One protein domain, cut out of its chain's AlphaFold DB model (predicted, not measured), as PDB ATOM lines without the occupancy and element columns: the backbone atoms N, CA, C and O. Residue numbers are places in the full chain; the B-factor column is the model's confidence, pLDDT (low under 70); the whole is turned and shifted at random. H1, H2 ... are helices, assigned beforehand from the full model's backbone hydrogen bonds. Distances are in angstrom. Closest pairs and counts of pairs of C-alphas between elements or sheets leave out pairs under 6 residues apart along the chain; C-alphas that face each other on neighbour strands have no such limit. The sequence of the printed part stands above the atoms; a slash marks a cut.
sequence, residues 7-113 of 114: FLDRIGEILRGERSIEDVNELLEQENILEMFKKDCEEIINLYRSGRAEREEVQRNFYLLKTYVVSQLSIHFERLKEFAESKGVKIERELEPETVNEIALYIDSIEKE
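What this domain is: This is residues 7 to 113 of the 114 residues of the protein "AF0941-like domain-containing protein" of Archaeoglobus fulgidus (UniProt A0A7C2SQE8). Three long helices, H3, H4 and H6, form an up-and-down bundle, each running against the one before it, and a smaller group of H1, H2 and H5, their centres in a triangle, sits at one end of it. The hairpin of H1 and H2 and the helix H5 make this second group. The printed part has 107 residues with six named helices, H1 to H6 in order, and no named strand: all helix. It is compact, with a radius of gyration of the C-alphas of 14.8 A, yet elongated, spanning 45 by 30 by 19 A.

Where its parts are: H1, residues 7 to 16, begins at C-alpha 7 (-72.080, -27.338, -4.848). H2 holds residues 21 to 27. H3, residues 30 to 49, is the longest at 28.7 A. H4, residues 55 to 71, measures 24.0 A, and H5 holds residues 73 to 86. H6, residues 97 to 111, measures 21.2 A and ends at C-alpha 111 (-70.889, -12.283, 6.361).

How they stand to each other: The hub H3 touches H6 the same way at a shallow tilt of 10 degrees, closest at the C-alphas of Leu 34 and Ile 103, 6.1 A apart. H4 touches H6 opposite ways, with the C-alphas of Lys 66 and Ala 104 closest at 5.7 A. H2 touches H5, closest at the C-alphas of Ile 21 and Ala 84, 6.4 A apart. H3 and H5 are apart. Every O i to N i+4 pair is within hydrogen-bond range in H1, H3, H4, H5 and H6; H2 has 1 of 3, beside 4 of 4 O i to N i+3 pairs.

The domain as a whole: The C-alphas of Gly 51 and Gly 88, the two farthest apart, are 46.0 A apart. The printed part has no cut and no long link. Mean pLDDT of the printed part is 96.9, and no printed residue is under 70.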
ATOM      1  N   PHE A   7     -70.920 -26.739  -4.184       98.38
ATOM      2  CA  PHE A   7     -72.080 -27.338  -4.848       98.38
ATOM      3  C   PHE A   7     -72.055 -27.086  -6.362       98.38
ATOM      4  O   PHE A   7     -72.250 -28.013  -7.153       98.38
ATOM      5  N   LEU A   8     -71.773 -25.847  -6.776       98.31
ATOM      6  CA  LEU A   8     -71.675 -25.482  -8.189       98.31
ATOM      7  C   LEU A   8     -70.512 -26.199  -8.886       98.31
ATOM      8  O   LEU A   8     -70.682 -26.684 -10.008       98.31
ATOM      9  N   ASP A   9     -69.360 -26.302  -8.225       97.94
ATOM     10  CA  ASP A   9     -68.198 -26.999  -8.775       97.94
ATOM     11  C   ASP A   9     -68.495 -28.490  -8.987       97.94
ATOM     12  O   ASP A   9     -68.267 -29.009 -10.084       97.94
ATOM     13  N   ARG A  10     -69.119 -29.157  -8.003       97.81
ATOM     14  CA  ARG A  10     -69.527 -30.570  -8.109       97.81
ATOM     15  C   ARG A  10     -70.556 -30.812  -9.212       97.81
ATOM     16  O   ARG A  10     -70.457 -31.816  -9.917       97.81
ATOM     17  N   ILE A  11     -71.509 -29.898  -9.414       97.62
ATOM     18  CA  ILE A  11     -72.400 -29.951 -10.584       97.62
ATOM     19  C   ILE A  11     -71.569 -29.923 -11.869       97.62
ATOM     20  O   ILE A  11     -71.777 -30.743 -12.762       97.62
ATOM     21  N   GLY A  12     -70.617 -28.993 -11.966       97.31
ATOM     22  CA  GLY A  12     -69.737 -28.873 -13.123       97.31
ATOM     23  C   GLY A  12     -68.945 -30.153 -13.404       97.31
ATOM     24  O   GLY A  12     -68.883 -30.580 -14.556       97.31
ATOM     25  N   GLU A  13     -68.379 -30.775 -12.370       97.88
ATOM     26  CA  GLU A  13     -67.634 -32.039 -12.461       97.88
ATOM     27  C   GLU A  13     -68.510 -33.180 -13.006       97.88
ATOM     28  O   GLU A  13     -68.100 -33.895 -13.923       97.88
ATOM     29  N   ILE A  14     -69.747 -33.317 -12.515       97.31
ATOM     30  CA  ILE A  14     -70.700 -34.331 -12.999       97.31
ATOM     31  C   ILE A  14     -71.080 -34.071 -14.461       97.31
ATOM     32  O   ILE A  14     -71.062 -34.986 -15.285       97.31
ATOM     33  N   LEU A  15     -71.375 -32.818 -14.824       95.56
ATOM     34  CA  LEU A  15     -71.740 -32.455 -16.198       95.56
ATOM     35  C   LEU A  15     -70.594 -32.677 -17.198       95.56
ATOM     36  O   LEU A  15     -70.853 -32.981 -18.364       95.56
ATOM     37  N   ARG A  16     -69.338 -32.539 -16.757       96.69
ATOM     38  CA  ARG A  16     -68.138 -32.815 -17.567       96.69
ATOM     39  C   ARG A  16     -67.731 -34.294 -17.578       96.69
ATOM     40  O   ARG A  16     -66.862 -34.663 -18.364       96.69
ATOM     41  N   GLY A  17     -68.362 -35.137 -16.757       94.56
ATOM     42  CA  GLY A  17     -68.013 -36.555 -16.614       94.56
ATOM     43  C   GLY A  17     -66.729 -36.802 -15.816       94.56
ATOM     44  O   GLY A  17     -66.132 -37.868 -15.934       94.56
ATOM     45  N   GLU A  18     -66.290 -35.823 -15.021       97.00
ATOM     46  CA  GLU A  18     -65.172 -35.953 -14.072       97.00
ATOM     47  C   GLU A  18     -65.602 -36.715 -12.806       97.00
ATOM     48  O   GLU A  18     -64.763 -37.278 -12.102       97.00
ATOM     49  N   ARG A  19     -66.915 -36.767 -12.549       94.81
ATOM     50  CA  ARG A  19     -67.564 -37.551 -11.495       94.81
ATOM     51  C   ARG A  19     -68.642 -38.473 -12.049       94.81
ATOM     52  O   ARG A  19     -69.183 -38.241 -13.132       94.81
ATOM     53  N   SER A  20     -68.949 -39.506 -11.272       94.69
ATOM     54  CA  SER A  20     -69.996 -40.473 -11.591       94.69
ATOM     55  C   SER A  20     -71.374 -39.823 -11.535       94.69
ATOM     56  O   SER A  20     -71.623 -38.943 -10.714       94.69
ATOM     57  N   ILE A  21     -72.296 -40.280 -12.383       94.38
ATOM     58  CA  ILE A  21     -73.684 -39.800 -12.346       94.38
ATOM     59  C   ILE A  21     -74.414 -40.275 -11.080       94.38
ATOM     60  O   ILE A  21     -75.351 -39.639 -10.611       94.38
ATOM     61  N   GLU A  22     -73.947 -41.371 -10.490       92.06
ATOM     62  CA  GLU A  22     -74.428 -41.942  -9.238       92.06
ATOM     63  C   GLU A  22     -74.206 -40.997  -8.044       92.06
ATOM     64  O   GLU A  22     -75.011 -41.006  -7.111       92.06
ATOM     65  N   ASP A  23     -73.194 -40.120  -8.108       94.69
ATOM     66  CA  ASP A  23     -72.908 -39.113  -7.073       94.69
ATOM     67  C   ASP A  23     -74.044 -38.081  -6.944       94.69
ATOM     68  O   ASP A  23     -74.169 -37.423  -5.909       94.69
ATOM     69  N   VAL A  24     -74.902 -37.933  -7.967       95.12
ATOM     70  CA  VAL A  24     -76.015 -36.967  -7.960       95.12
ATOM     71  C   VAL A  24     -76.966 -37.214  -6.791       95.12
ATOM     72  O   VAL A  24     -77.447 -36.259  -6.189       95.12
ATOM     73  N   ASN A  25     -77.226 -38.476  -6.441       92.94
ATOM     74  CA  ASN A  25     -78.177 -38.785  -5.374       92.94
ATOM     75  C   ASN A  25     -77.694 -38.305  -3.997       92.94
ATOM     76  O   ASN A  25     -78.503 -37.865  -3.185       92.94
ATOM     77  N   GLU A  26     -76.387 -38.380  -3.743       95.38
ATOM     78  CA  GLU A  26     -75.778 -37.836  -2.526       95.38
ATOM     79  C   GLU A  26     -75.676 -36.308  -2.604       95.38
ATOM     80  O   GLU A  26     -75.954 -35.618  -1.625       95.38
ATOM     81  N   LEU A  27     -75.307 -35.768  -3.770       96.88
ATOM     82  CA  LEU A  27     -75.145 -34.330  -3.975       96.88
ATOM     83  C   LEU A  27     -76.458 -33.551  -3.804       96.88
ATOM     84  O   LEU A  27     -76.426 -32.416  -3.335       96.88
ATOM     85  N   LEU A  28     -77.587 -34.152  -4.189       97.12
ATOM     86  CA  LEU A  28     -78.929 -33.575  -4.078       97.12
ATOM     87  C   LEU A  28     -79.626 -33.889  -2.740       97.12
ATOM     88  O   LEU A  28     -80.817 -33.623  -2.596       97.12
ATOM     89  N   GLU A  29     -78.913 -34.448  -1.760       97.00
ATOM     90  CA  GLU A  29     -79.414 -34.560  -0.387       97.00
ATOM     91  C   GLU A  29     -79.380 -33.189   0.303       97.00
ATOM     92  O   GLU A  29     -78.350 -32.508   0.290       97.00
ATOM     93  N   GLN A  30     -80.487 -32.772   0.918       97.12
ATOM     94  CA  GLN A  30     -80.623 -31.403   1.431       97.12
ATOM     95  C   GLN A  30     -79.648 -31.113   2.574       97.12
ATOM     96  O   GLN A  30     -79.034 -30.044   2.603       97.12
ATOM     97  N   GLU A  31     -79.433 -32.080   3.468       96.88
ATOM     98  CA  GLU A  31     -78.449 -31.972   4.545       96.88
ATOM     99  C   GLU A  31     -77.033 -31.803   3.988       96.88
ATOM    100  O   GLU A  31     -76.254 -31.003   4.511       96.88
ATOM    101  N   ASN A  32     -76.707 -32.494   2.892       97.62
ATOM    102  CA  ASN A  32     -75.407 -32.361   2.239       97.62
ATOM    103  C   ASN A  32     -75.256 -30.993   1.573       97.62
ATOM    104  O   ASN A  32     -74.192 -30.382   1.684       97.62
ATOM    105  N   ILE A  33     -76.302 -30.495   0.904       98.25
ATOM    106  CA  ILE A  33     -76.316 -29.153   0.305       98.25
ATOM    107  C   ILE A  33     -76.052 -28.098   1.376       98.25
ATOM    108  O   ILE A  33     -75.124 -27.301   1.238       98.25
ATOM    109  N   LEU A  34     -76.824 -28.127   2.463       98.19
ATOM    110  CA  LEU A  34     -76.669 -27.218   3.594       98.19
ATOM    111  C   LEU A  34     -75.244 -27.261   4.163       98.19
ATOM    112  O   LEU A  34     -74.616 -26.220   4.352       98.19
ATOM    113  N   GLU A  35     -74.723 -28.462   4.406       98.38
ATOM    114  CA  GLU A  35     -73.384 -28.670   4.951       98.38
ATOM    115  C   GLU A  35     -72.275 -28.162   4.013       98.38
ATOM    116  O   GLU A  35     -71.291 -27.590   4.482       98.38
ATOM    117  N   MET A  36     -72.423 -28.321   2.691       98.56
ATOM    118  CA  MET A  36     -71.472 -27.771   1.716       98.56
ATOM    119  C   MET A  36     -71.404 -26.246   1.805       98.56
ATOM    120  O   MET A  36     -70.311 -25.701   1.925       98.56
ATOM    121  N   PHE A  37     -72.547 -25.553   1.839       98.69
ATOM    122  CA  PHE A  37     -72.545 -24.094   1.976       98.69
ATOM    123  C   PHE A  37     -72.000 -23.626   3.330       98.69
ATOM    124  O   PHE A  37     -71.319 -22.599   3.389       98.69
ATOM    125  N   LYS A  38     -72.250 -24.371   4.416       98.56
ATOM    126  CA  LYS A  38     -71.658 -24.072   5.732       98.56
ATOM    127  C   LYS A  38     -70.133 -24.149   5.687       98.56
ATOM    128  O   LYS A  38     -69.470 -23.207   6.122       98.56
ATOM    129  N   LYS A  39     -69.591 -25.211   5.090       98.62
ATOM    130  CA  LYS A  39     -68.145 -25.392   4.891       98.62
ATOM    131  C   LYS A  39     -67.539 -24.331   3.981       98.62
ATOM    132  O   LYS A  39     -66.481 -23.804   4.312       98.62
ATOM    133  N   ASP A  40     -68.224 -23.967   2.899       98.69
ATOM    134  CA  ASP A  40     -67.784 -22.887   2.012       98.69
ATOM    135  C   ASP A  40     -67.649 -21.571   2.799       98.69
ATOM    136  O   ASP A  40     -66.621 -20.899   2.720       98.69
ATOM    137  N   CYS A  41     -68.632 -21.229   3.639       98.38
ATOM    138  CA  CYS A  41     -68.562 -20.041   4.497       98.38
ATOM    139  C   CYS A  41     -67.385 -20.095   5.483       98.38
ATOM    140  O   CYS A  41     -66.667 -19.104   5.642       98.38
ATOM    141  N   GLU A  42     -67.175 -21.239   6.142       98.12
ATOM    142  CA  GLU A  42     -66.047 -21.439   7.057       98.12
ATOM    143  C   GLU A  42     -64.705 -21.273   6.339       98.12
ATOM    144  O   GLU A  42     -63.801 -20.612   6.856       98.12
ATOM    145  N   GLU A  43     -64.564 -21.829   5.137       98.19
ATOM    146  CA  GLU A  43     -63.357 -21.694   4.331       98.19
ATOM    147  C   GLU A  43     -63.097 -20.233   3.953       98.19
ATOM    148  O   GLU A  43     -61.984 -19.735   4.151       98.19
ATOM    149  N   ILE A  44     -64.126 -19.519   3.490       98.06
ATOM    150  CA  ILE A  44     -64.022 -18.103   3.120       98.06
ATOM    151  C   ILE A  44     -63.595 -17.254   4.334       98.06
ATOM    152  O   ILE A  44     -62.671 -16.440   4.227       98.06
ATOM    153  N   ILE A  45     -64.190 -17.475   5.512       97.44
ATOM    154  CA  ILE A  45     -63.792 -16.789   6.756       97.44
ATOM    155  C   ILE A  45     -62.365 -17.151   7.165       97.44
ATOM    156  O   ILE A  45     -61.599 -16.283   7.588       97.44
ATOM    157  N   ASN A  46     -61.970 -18.414   7.036       97.62
ATOM    158  CA  ASN A  46     -60.616 -18.845   7.360       97.62
ATOM    159  C   ASN A  46     -59.577 -18.200   6.435       97.62
ATOM    160  O   ASN A  46     -58.485 -17.850   6.892       97.62
ATOM    161  N   LEU A  47     -59.892 -17.992   5.153       97.44
ATOM    162  CA  LEU A  47     -59.036 -17.241   4.229       97.44
ATOM    163  C   LEU A  47     -58.862 -15.785   4.677       97.44
ATOM    164  O   LEU A  47     -57.725 -15.311   4.717       97.44
ATOM    165  N   TYR A  48     -59.944 -15.126   5.102       97.12
ATOM    166  CA  TYR A  48     -59.883 -13.774   5.668       97.12
ATOM    167  C   TYR A  48     -59.035 -13.724   6.948       97.12
ATOM    168  O   TYR A  48     -58.051 -12.989   7.024       97.12
ATOM    169  N   ARG A  49     -59.357 -14.564   7.942       96.56
ATOM    170  CA  ARG A  49     -58.681 -14.595   9.253       96.56
ATOM    171  C   ARG A  49     -57.197 -14.947   9.157       96.56
ATOM    172  O   ARG A  49     -56.409 -14.494   9.981       96.56
ATOM    173  N   SER A  50     -56.812 -15.750   8.165       97.25
ATOM    174  CA  SER A  50     -55.409 -16.105   7.912       97.25
ATOM    175  C   SER A  50     -54.646 -15.077   7.068       97.25
ATOM    176  O   SER A  50     -53.456 -15.269   6.830       97.25
ATOM    177  N   GLY A  51     -55.301 -14.004   6.605       96.50
ATOM    178  CA  GLY A  51     -54.695 -12.990   5.739       96.50
ATOM    179  C   GLY A  51     -54.390 -13.482   4.320       96.50
ATOM    180  O   GLY A  51     -53.598 -12.861   3.617       96.50
ATOM    181  N   ARG A  52     -54.986 -14.607   3.899       97.25
ATOM    182  CA  ARG A  52     -54.813 -15.183   2.554       97.25
ATOM    183  C   ARG A  52     -55.765 -14.588   1.516       97.25
ATOM    184  O   ARG A  52     -55.557 -14.818   0.329       97.25
ATOM    185  N   ALA A  53     -56.788 -13.862   1.955       96.94
ATOM    186  CA  ALA A  53     -57.701 -13.119   1.100       96.94
ATOM    187  C   ALA A  53     -58.022 -11.761   1.725       96.94
ATOM    188  O   ALA A  53     -58.166 -11.645   2.947       96.94
ATOM    189  N   GLU A  54     -58.139 -10.738   0.884       96.81
ATOM    190  CA  GLU A  54     -58.505  -9.397   1.330       96.81
ATOM    191  C   GLU A  54     -60.002  -9.307   1.657       96.81
ATOM    192  O   GLU A  54     -60.827 -10.068   1.145       96.81
ATOM    193  N   ARG A  55     -60.369  -8.330   2.497       96.31
ATOM    194  CA  ARG A  55     -61.758  -8.117   2.932       96.31
ATOM    195  C   ARG A  55     -62.725  -7.993   1.750       96.31
ATOM    196  O   ARG A  55     -63.783  -8.614   1.760       96.31
ATOM    197  N   GLU A  56     -62.349  -7.226   0.729       96.62
ATOM    198  CA  GLU A  56     -63.181  -6.988  -0.457       96.62
ATOM    199  C   GLU A  56     -63.400  -8.264  -1.286       96.62
ATOM    200  O   GLU A  56     -64.496  -8.486  -1.802       96.62
ATOM    201  N   GLU A  57     -62.394  -9.139  -1.388       97.31
ATOM    202  CA  GLU A  57     -62.523 -10.420  -2.098       97.31
ATOM    203  C   GLU A  57     -63.498 -11.361  -1.392       97.31
ATOM    204  O   GLU A  57     -64.311 -12.029  -2.033       97.31
ATOM    205  N   VAL A  58     -63.431 -11.388  -0.064       97.44
ATOM    206  CA  VAL A  58     -64.257 -12.237   0.796       97.44
ATOM    207  C   VAL A  58     -65.702 -11.727   0.808       97.44
ATOM    208  O   VAL A  58     -66.611 -12.513   0.550       97.44
ATOM    209  N   GLN A  59     -65.923 -10.416   0.968       97.25
ATOM    210  CA  GLN A  59     -67.251  -9.795   0.833       97.25
ATOM    211  C   GLN A  59     -67.871 -10.063  -0.540       97.25
ATOM    212  O   GLN A  59     -69.047 -10.408  -0.653       97.25
ATOM    213  N   ARG A  60     -67.073  -9.963  -1.608       97.56
ATOM    214  CA  ARG A  60     -67.547 -10.279  -2.954       97.56
ATOM    215  C   ARG A  60     -67.953 -11.745  -3.091       97.56
ATOM    216  O   ARG A  60     -68.950 -12.025  -3.752       97.56
ATOM    217  N   ASN A  61     -67.201 -12.668  -2.499       98.38
ATOM    218  CA  ASN A  61     -67.543 -14.085  -2.509       98.38
ATOM    219  C   ASN A  61     -68.867 -14.338  -1.767       98.38
ATOM    220  O   ASN A  61     -69.772 -14.907  -2.368       98.38
ATOM    221  N   PHE A  62     -69.040 -13.808  -0.549       98.38
ATOM    222  CA  PHE A  62     -70.303 -13.907   0.200       98.38
ATOM    223  C   PHE A  62     -71.499 -13.350  -0.581       98.38
ATOM    224  O   PHE A  62     -72.520 -14.028  -0.701       98.38
ATOM    225  N   TYR A  63     -71.351 -12.177  -1.204       97.75
ATOM    226  CA  TYR A  63     -72.387 -11.600  -2.062       97.75
ATOM    227  C   TYR A  63     -72.782 -12.533  -3.219       97.75
ATOM    228  O   TYR A  63     -73.972 -12.753  -3.474       97.75
ATOM    229  N   LEU A  64     -71.796 -13.097  -3.924       98.31
ATOM    230  CA  LEU A  64     -72.035 -14.022  -5.033       98.31
ATOM    231  C   LEU A  64     -72.657 -15.336  -4.547       98.31
ATOM    232  O   LEU A  64     -73.599 -15.819  -5.172       98.31
ATOM    233  N   LEU A  65     -72.178 -15.879  -3.426       98.38
ATOM    234  CA  LEU A  65     -72.663 -17.125  -2.837       98.38
ATOM    235  C   LEU A  65     -74.118 -16.984  -2.377       98.38
ATOM    236  O   LEU A  65     -74.963 -17.802  -2.736       98.38
ATOM    237  N   LYS A  66     -74.450 -15.891  -1.681       98.25
ATOM    238  CA  LYS A  66     -75.830 -15.561  -1.298       98.25
ATOM    239  C   LYS A  66     -76.735 -15.415  -2.519       98.25
ATOM    240  O   LYS A  66     -77.823 -15.990  -2.566       98.25
ATOM    241  N   THR A  67     -76.289 -14.653  -3.520       98.31
ATOM    242  CA  THR A  67     -77.055 -14.430  -4.755       98.31
ATOM    243  C   THR A  67     -77.306 -15.747  -5.487       98.31
ATOM    244  O   THR A  67     -78.418 -15.979  -5.964       98.31
ATOM    245  N   TYR A  68     -76.301 -16.627  -5.534       98.62
ATOM    246  CA  TYR A  68     -76.418 -17.969  -6.091       98.62
ATOM    247  C   TYR A  68     -77.473 -18.798  -5.357       98.62
ATOM    248  O   TYR A  68     -78.355 -19.361  -6.004       98.62
ATOM    249  N   VAL A  69     -77.428 -18.838  -4.024       98.44
ATOM    250  CA  VAL A  69     -78.388 -19.607  -3.219       98.44
ATOM    251  C   VAL A  69     -79.817 -19.151  -3.490       98.44
ATOM    252  O   VAL A  69     -80.662 -19.964  -3.845       98.44
ATOM    253  N   VAL A  70     -80.075 -17.845  -3.417       97.69
ATOM    254  CA  VAL A  70     -81.434 -17.301  -3.572       97.69
ATOM    255  C   VAL A  70     -81.946 -17.403  -5.011       97.69
ATOM    256  O   VAL A  70     -83.142 -17.579  -5.225       97.69
ATOM    257  N   SER A  71     -81.067 -17.276  -6.009       97.62
ATOM    258  CA  SER A  71     -81.500 -17.088  -7.403       97.62
ATOM    259  C   SER A  71     -81.274 -18.299  -8.303       97.62
ATOM    260  O   SER A  71     -81.871 -18.356  -9.374       97.62
ATOM    261  N   GLN A  72     -80.363 -19.209  -7.953       98.25
ATOM    262  CA  GLN A  72     -79.876 -20.259  -8.859       98.25
ATOM    263  C   GLN A  72     -79.912 -21.663  -8.256       98.25
ATOM    264  O   GLN A  72     -80.037 -22.615  -9.023       98.25
ATOM    265  N   LEU A  73     -79.833 -21.820  -6.930       98.44
ATOM    266  CA  LEU A  73     -79.730 -23.138  -6.296       98.44
ATOM    267  C   LEU A  73     -80.862 -24.084  -6.715       98.44
ATOM    268  O   LEU A  73     -80.571 -25.164  -7.219       98.44
ATOM    269  N   SER A  74     -82.127 -23.665  -6.612       98.00
ATOM    270  CA  SER A  74     -83.272 -24.490  -7.034       98.00
ATOM    271  C   SER A  74     -83.264 -24.799  -8.534       98.00
ATOM    272  O   SER A  74     -83.587 -25.910  -8.939       98.00
ATOM    273  N   ILE A  75     -82.838 -23.848  -9.373       98.25
ATOM    274  CA  ILE A  75     -82.752 -24.046 -10.830       98.25
ATOM    275  C   ILE A  75     -81.702 -25.112 -11.155       98.25
ATOM    276  O   ILE A  75     -81.926 -25.997 -11.978       98.25
ATOM    277  N   HIS A  76     -80.538 -25.023 -10.520       98.44
ATOM    278  CA  HIS A  76     -79.446 -25.962 -10.728       98.44
ATOM    279  C   HIS A  76     -79.716 -27.333 -10.109       98.44
ATOM    280  O   HIS A  76     -79.309 -28.335 -10.695       98.44
ATOM    281  N   PHE A  77     -80.430 -27.382  -8.985       98.44
ATOM    282  CA  PHE A  77     -80.926 -28.618  -8.385       98.44
ATOM    283  C   PHE A  77     -81.806 -29.386  -9.380       98.44
ATOM    284  O   PHE A  77     -81.480 -30.519  -9.735       98.44
ATOM    285  N   GLU A  78     -82.854 -28.743  -9.908       97.81
ATOM    286  CA  GLU A  78     -83.761 -29.374 -10.875       97.81
ATOM    287  C   GLU A  78     -83.037 -29.758 -12.165       97.81
ATOM    288  O   GLU A  78     -83.186 -30.870 -12.663       97.81
ATOM    289  N   ARG A  79     -82.152 -28.893 -12.671       97.12
ATOM    290  CA  ARG A  79     -81.376 -29.199 -13.878       97.12
ATOM    291  C   ARG A  79     -80.469 -30.417 -13.706       97.12
ATOM    292  O   ARG A  79     -80.285 -31.183 -14.653       97.12
ATOM    293  N   LEU A  80     -79.865 -30.590 -12.530       97.56
ATOM    294  CA  LEU A  80     -79.027 -31.753 -12.249       97.56
ATOM    295  C   LEU A  80     -79.869 -33.027 -12.102       97.56
ATOM    296  O   LEU A  80     -79.462 -34.081 -12.591       97.56
ATOM    297  N   LYS A  81     -81.055 -32.920 -11.496       97.19
ATOM    298  CA  LYS A  81     -82.048 -33.999 -11.425       97.19
ATOM    299  C   LYS A  81     -82.504 -34.441 -12.819       97.19
ATOM    300  O   LYS A  81     -82.361 -35.615 -13.148       97.19
ATOM    301  N   GLU A  82     -82.924 -33.510 -13.676       96.62
ATOM    302  CA  GLU A  82     -83.282 -33.785 -15.078       96.62
ATOM    303  C   GLU A  82     -82.124 -34.437 -15.848       96.62
ATOM    304  O   GLU A  82     -82.311 -35.380 -16.626       96.62
ATOM    305  N   PHE A  83     -80.898 -33.957 -15.622       96.69
ATOM    306  CA  PHE A  83     -79.710 -34.534 -16.239       96.69
ATOM    307  C   PHE A  83     -79.489 -35.986 -15.800       96.69
ATOM    308  O   PHE A  83     -79.276 -36.842 -16.660       96.69
ATOM    309  N   ALA A  84     -79.582 -36.286 -14.504       96.50
ATOM    310  CA  ALA A  84     -79.457 -37.645 -13.981       96.50
ATOM    311  C   ALA A  84     -80.537 -38.583 -14.532       96.50
ATOM    312  O   ALA A  84     -80.219 -39.681 -15.002       96.50
ATOM    313  N   GLU A  85     -81.785 -38.119 -14.595       95.81
ATOM    314  CA  GLU A  85     -82.892 -38.889 -15.165       95.81
ATOM    315  C   GLU A  85     -82.660 -39.204 -16.646       95.81
ATOM    316  O   GLU A  85     -82.849 -40.346 -17.074       95.81
ATOM    317  N   SER A  86     -82.133 -38.247 -17.421       96.12
ATOM    318  CA  SER A  86     -81.761 -38.461 -18.830       96.12
ATOM    319  C   SER A  86     -80.664 -39.520 -19.029       96.12
ATOM    320  O   SER A  86     -80.502 -40.062 -20.125       96.12
ATOM    321  N   LYS A  87     -79.903 -39.820 -17.969       95.12
ATOM    322  CA  LYS A  87     -78.842 -40.833 -17.929       95.12
ATOM    323  C   LYS A  87     -79.292 -42.147 -17.281       95.12
ATOM    324  O   LYS A  87     -78.484 -43.064 -17.178       95.12
ATOM    325  N   GLY A  88     -80.566 -42.264 -16.900       94.44
ATOM    326  CA  GLY A  88     -81.146 -43.475 -16.316       94.44
ATOM    327  C   GLY A  88     -81.088 -43.545 -14.788       94.44
ATOM    328  O   GLY A  88     -81.421 -44.588 -14.228       94.44
ATOM    329  N   VAL A  89     -80.702 -42.460 -14.108       94.69
ATOM    330  CA  VAL A  89     -80.691 -42.367 -12.642       94.69
ATOM    331  C   VAL A  89     -81.902 -41.559 -12.187       94.69
ATOM    332  O   VAL A  89     -81.965 -40.354 -12.399       94.69
ATOM    333  N   LYS A  90     -82.877 -42.220 -11.561       92.69
ATOM    334  CA  LYS A  90     -84.079 -41.553 -11.044       92.69
ATOM    335  C   LYS A  90     -83.785 -40.881  -9.704       92.69
ATOM    336  O   LYS A  90     -83.295 -41.545  -8.793       92.69
ATOM    337  N   ILE A  91     -84.141 -39.604  -9.573       93.31
ATOM    338  CA  ILE A  91     -83.986 -38.833  -8.336       93.31
ATOM    339  C   ILE A  91     -85.366 -38.358  -7.876       93.31
ATOM    340  O   ILE A  91     -85.981 -37.508  -8.506       93.31
ATOM    341  N   GLU A  92     -85.857 -38.881  -6.755       91.69
ATOM    342  CA  GLU A  92     -87.177 -38.518  -6.196       91.69
ATOM    343  C   GLU A  92     -87.098 -37.405  -5.140       91.69
ATOM    344  O   GLU A  92     -88.016 -37.214  -4.350       91.69
ATOM    345  N   ARG A  93     -85.980 -36.678  -5.110       91.81
ATOM    346  CA  ARG A  93     -85.730 -35.611  -4.142       91.81
ATOM    347  C   ARG A  93     -86.259 -34.278  -4.647       91.81
ATOM    348  O   ARG A  93     -86.294 -34.021  -5.855       91.81
ATOM    349  N   GLU A  94     -86.614 -33.434  -3.695       95.12
ATOM    350  CA  GLU A  94     -86.981 -32.038  -3.894       95.12
ATOM    351  C   GLU A  94     -86.121 -31.180  -2.967       95.12
ATOM    352  O   GLU A  94     -85.589 -31.668  -1.964       95.12
ATOM    353  N   LEU A  95     -85.948 -29.916  -3.339       97.12
ATOM    354  CA  LEU A  95     -85.282 -28.927  -2.510       97.12
ATOM    355  C   LEU A  95     -86.339 -28.033  -1.872       97.12
ATOM    356  O   LEU A  95     -86.969 -27.233  -2.567       97.12
ATOM    357  N   GLU A  96     -86.496 -28.143  -0.554       97.38
ATOM    358  CA  GLU A  96     -87.471 -27.330   0.164       97.38
ATOM    359  C   GLU A  96     -87.061 -25.845   0.145       97.38
ATOM    360  O   GLU A  96     -85.882 -25.517   0.354       97.38
ATOM    361  N   PRO A  97     -88.009 -24.913  -0.064       96.62
ATOM    362  CA  PRO A  97     -87.748 -23.478   0.040       96.62
ATOM    363  C   PRO A  97     -87.140 -23.071   1.390       96.62
ATOM    364  O   PRO A  97     -86.313 -22.159   1.450       96.62
ATOM    365  N   GLU A  98     -87.517 -23.759   2.469       96.56
ATOM    366  CA  GLU A  98     -86.988 -23.561   3.817       96.56
ATOM    367  C   GLU A  98     -85.478 -23.804   3.872       96.56
ATOM    368  O   GLU A  98     -84.772 -23.011   4.491       96.56
ATOM    369  N   THR A  99     -84.974 -24.822   3.172       97.19
ATOM    370  CA  THR A  99     -83.537 -25.126   3.093       97.19
ATOM    371  C   THR A  99     -82.781 -24.020   2.361       97.19
ATOM    372  O   THR A  99     -81.733 -23.571   2.824       97.19
ATOM    373  N   VAL A 100     -83.330 -23.506   1.254       98.06
ATOM    374  CA  VAL A 100     -82.748 -22.354   0.538       98.06
ATOM    375  C   VAL A 100     -82.674 -21.130   1.454       98.06
ATOM    376  O   VAL A 100     -81.648 -20.445   1.508       98.06
ATOM    377  N   ASN A 101     -83.750 -20.866   2.196       97.81
ATOM    378  CA  ASN A 101     -83.817 -19.755   3.138       97.81
ATOM    379  C   ASN A 101     -82.847 -19.936   4.316       97.81
ATOM    380  O   ASN A 101     -82.165 -18.984   4.690       97.81
ATOM    381  N   GLU A 102     -82.734 -21.144   4.874       98.31
ATOM    382  CA  GLU A 102     -81.783 -21.455   5.945       98.31
ATOM    383  C   GLU A 102     -80.346 -21.177   5.498       98.31
ATOM    384  O   GLU A 102     -79.610 -20.481   6.200       98.31
ATOM    385  N   ILE A 103     -79.962 -21.651   4.310       98.62
ATOM    386  CA  ILE A 103     -78.627 -21.409   3.755       98.62
ATOM    387  C   ILE A 103     -78.392 -19.903   3.583       98.62
ATOM    388  O   ILE A 103     -77.359 -19.387   4.011       98.62
ATOM    389  N   ALA A 104     -79.344 -19.174   2.994       98.25
ATOM    390  CA  ALA A 104     -79.208 -17.735   2.776       98.25
ATOM    391  C   ALA A 104     -79.064 -16.951   4.095       98.25
ATOM    392  O   ALA A 104     -78.221 -16.057   4.189       98.25
ATOM    393  N   LEU A 105     -79.846 -17.304   5.122       98.19
ATOM    394  CA  LEU A 105     -79.755 -16.706   6.457       98.19
ATOM    395  C   LEU A 105     -78.436 -17.046   7.157       98.19
ATOM    396  O   LEU A 105     -77.871 -16.194   7.844       98.19
ATOM    397  N   TYR A 106     -77.932 -18.268   6.975       98.25
ATOM    398  CA  TYR A 106     -76.632 -18.669   7.500       98.25
ATOM    399  C   TYR A 106     -75.508 -17.836   6.875       98.25
ATOM    400  O   TYR A 106     -74.732 -17.222   7.606       98.25
ATOM    401  N   ILE A 107     -75.476 -17.728   5.544       98.25
ATOM    402  CA  ILE A 107     -74.515 -16.891   4.809       98.25
ATOM    403  C   ILE A 107     -74.565 -15.440   5.322       98.25
ATOM    404  O   ILE A 107     -73.524 -14.875   5.652       98.25
ATOM    405  N   ASP A 108     -75.766 -14.874   5.493       97.25
ATOM    406  CA  ASP A 108     -75.969 -13.521   6.043       97.25
ATOM    407  C   ASP A 108     -75.460 -13.339   7.472       97.25
ATOM    408  O   ASP A 108     -75.085 -12.235   7.877       97.25
ATOM    409  N   SER A 109     -75.523 -14.394   8.282       97.75
ATOM    410  CA  SER A 109     -75.036 -14.349   9.656       97.75
ATOM    411  C   SER A 109     -73.510 -14.314   9.702       97.75
ATOM    412  O   SER A 109     -72.952 -13.504  10.439       97.75
ATOM    413  N   ILE A 110     -72.856 -15.115   8.858       97.00
ATOM    414  CA  ILE A 110     -71.400 -15.232   8.798       97.00
ATOM    415  C   ILE A 110     -70.768 -14.015   8.118       97.00
ATOM    416  O   ILE A 110     -69.740 -13.523   8.577       97.00
ATOM    417  N   GLU A 111     -71.395 -13.469   7.069       94.94
ATOM    418  CA  GLU A 111     -70.889 -12.283   6.361       94.94
ATOM    419  C   GLU A 111     -70.681 -11.082   7.307       94.94
ATOM    420  O   GLU A 111     -69.759 -10.286   7.127       94.94
ATOM    421  N   LYS A 112     -71.489 -10.974   8.371       94.69
ATOM    422  CA  LYS A 112     -71.387  -9.904   9.382       94.69
ATOM    423  C   LYS A 112     -70.129  -9.982  10.252       94.69
ATOM    424  O   LYS A 112     -69.845  -9.019  10.962       94.69
ATOM    425  N   GLU A 113     -69.395 -11.093  10.231       90.38
ATOM    426  CA  GLU A 113     -68.147 -11.260  10.986       90.38
ATOM    427  C   GLU A 113     -66.918 -10.629  10.299       90.38
ATOM    428  O   GLU A 113     -65.825 -10.639  10.873       90.38
TER     429      GLU A 113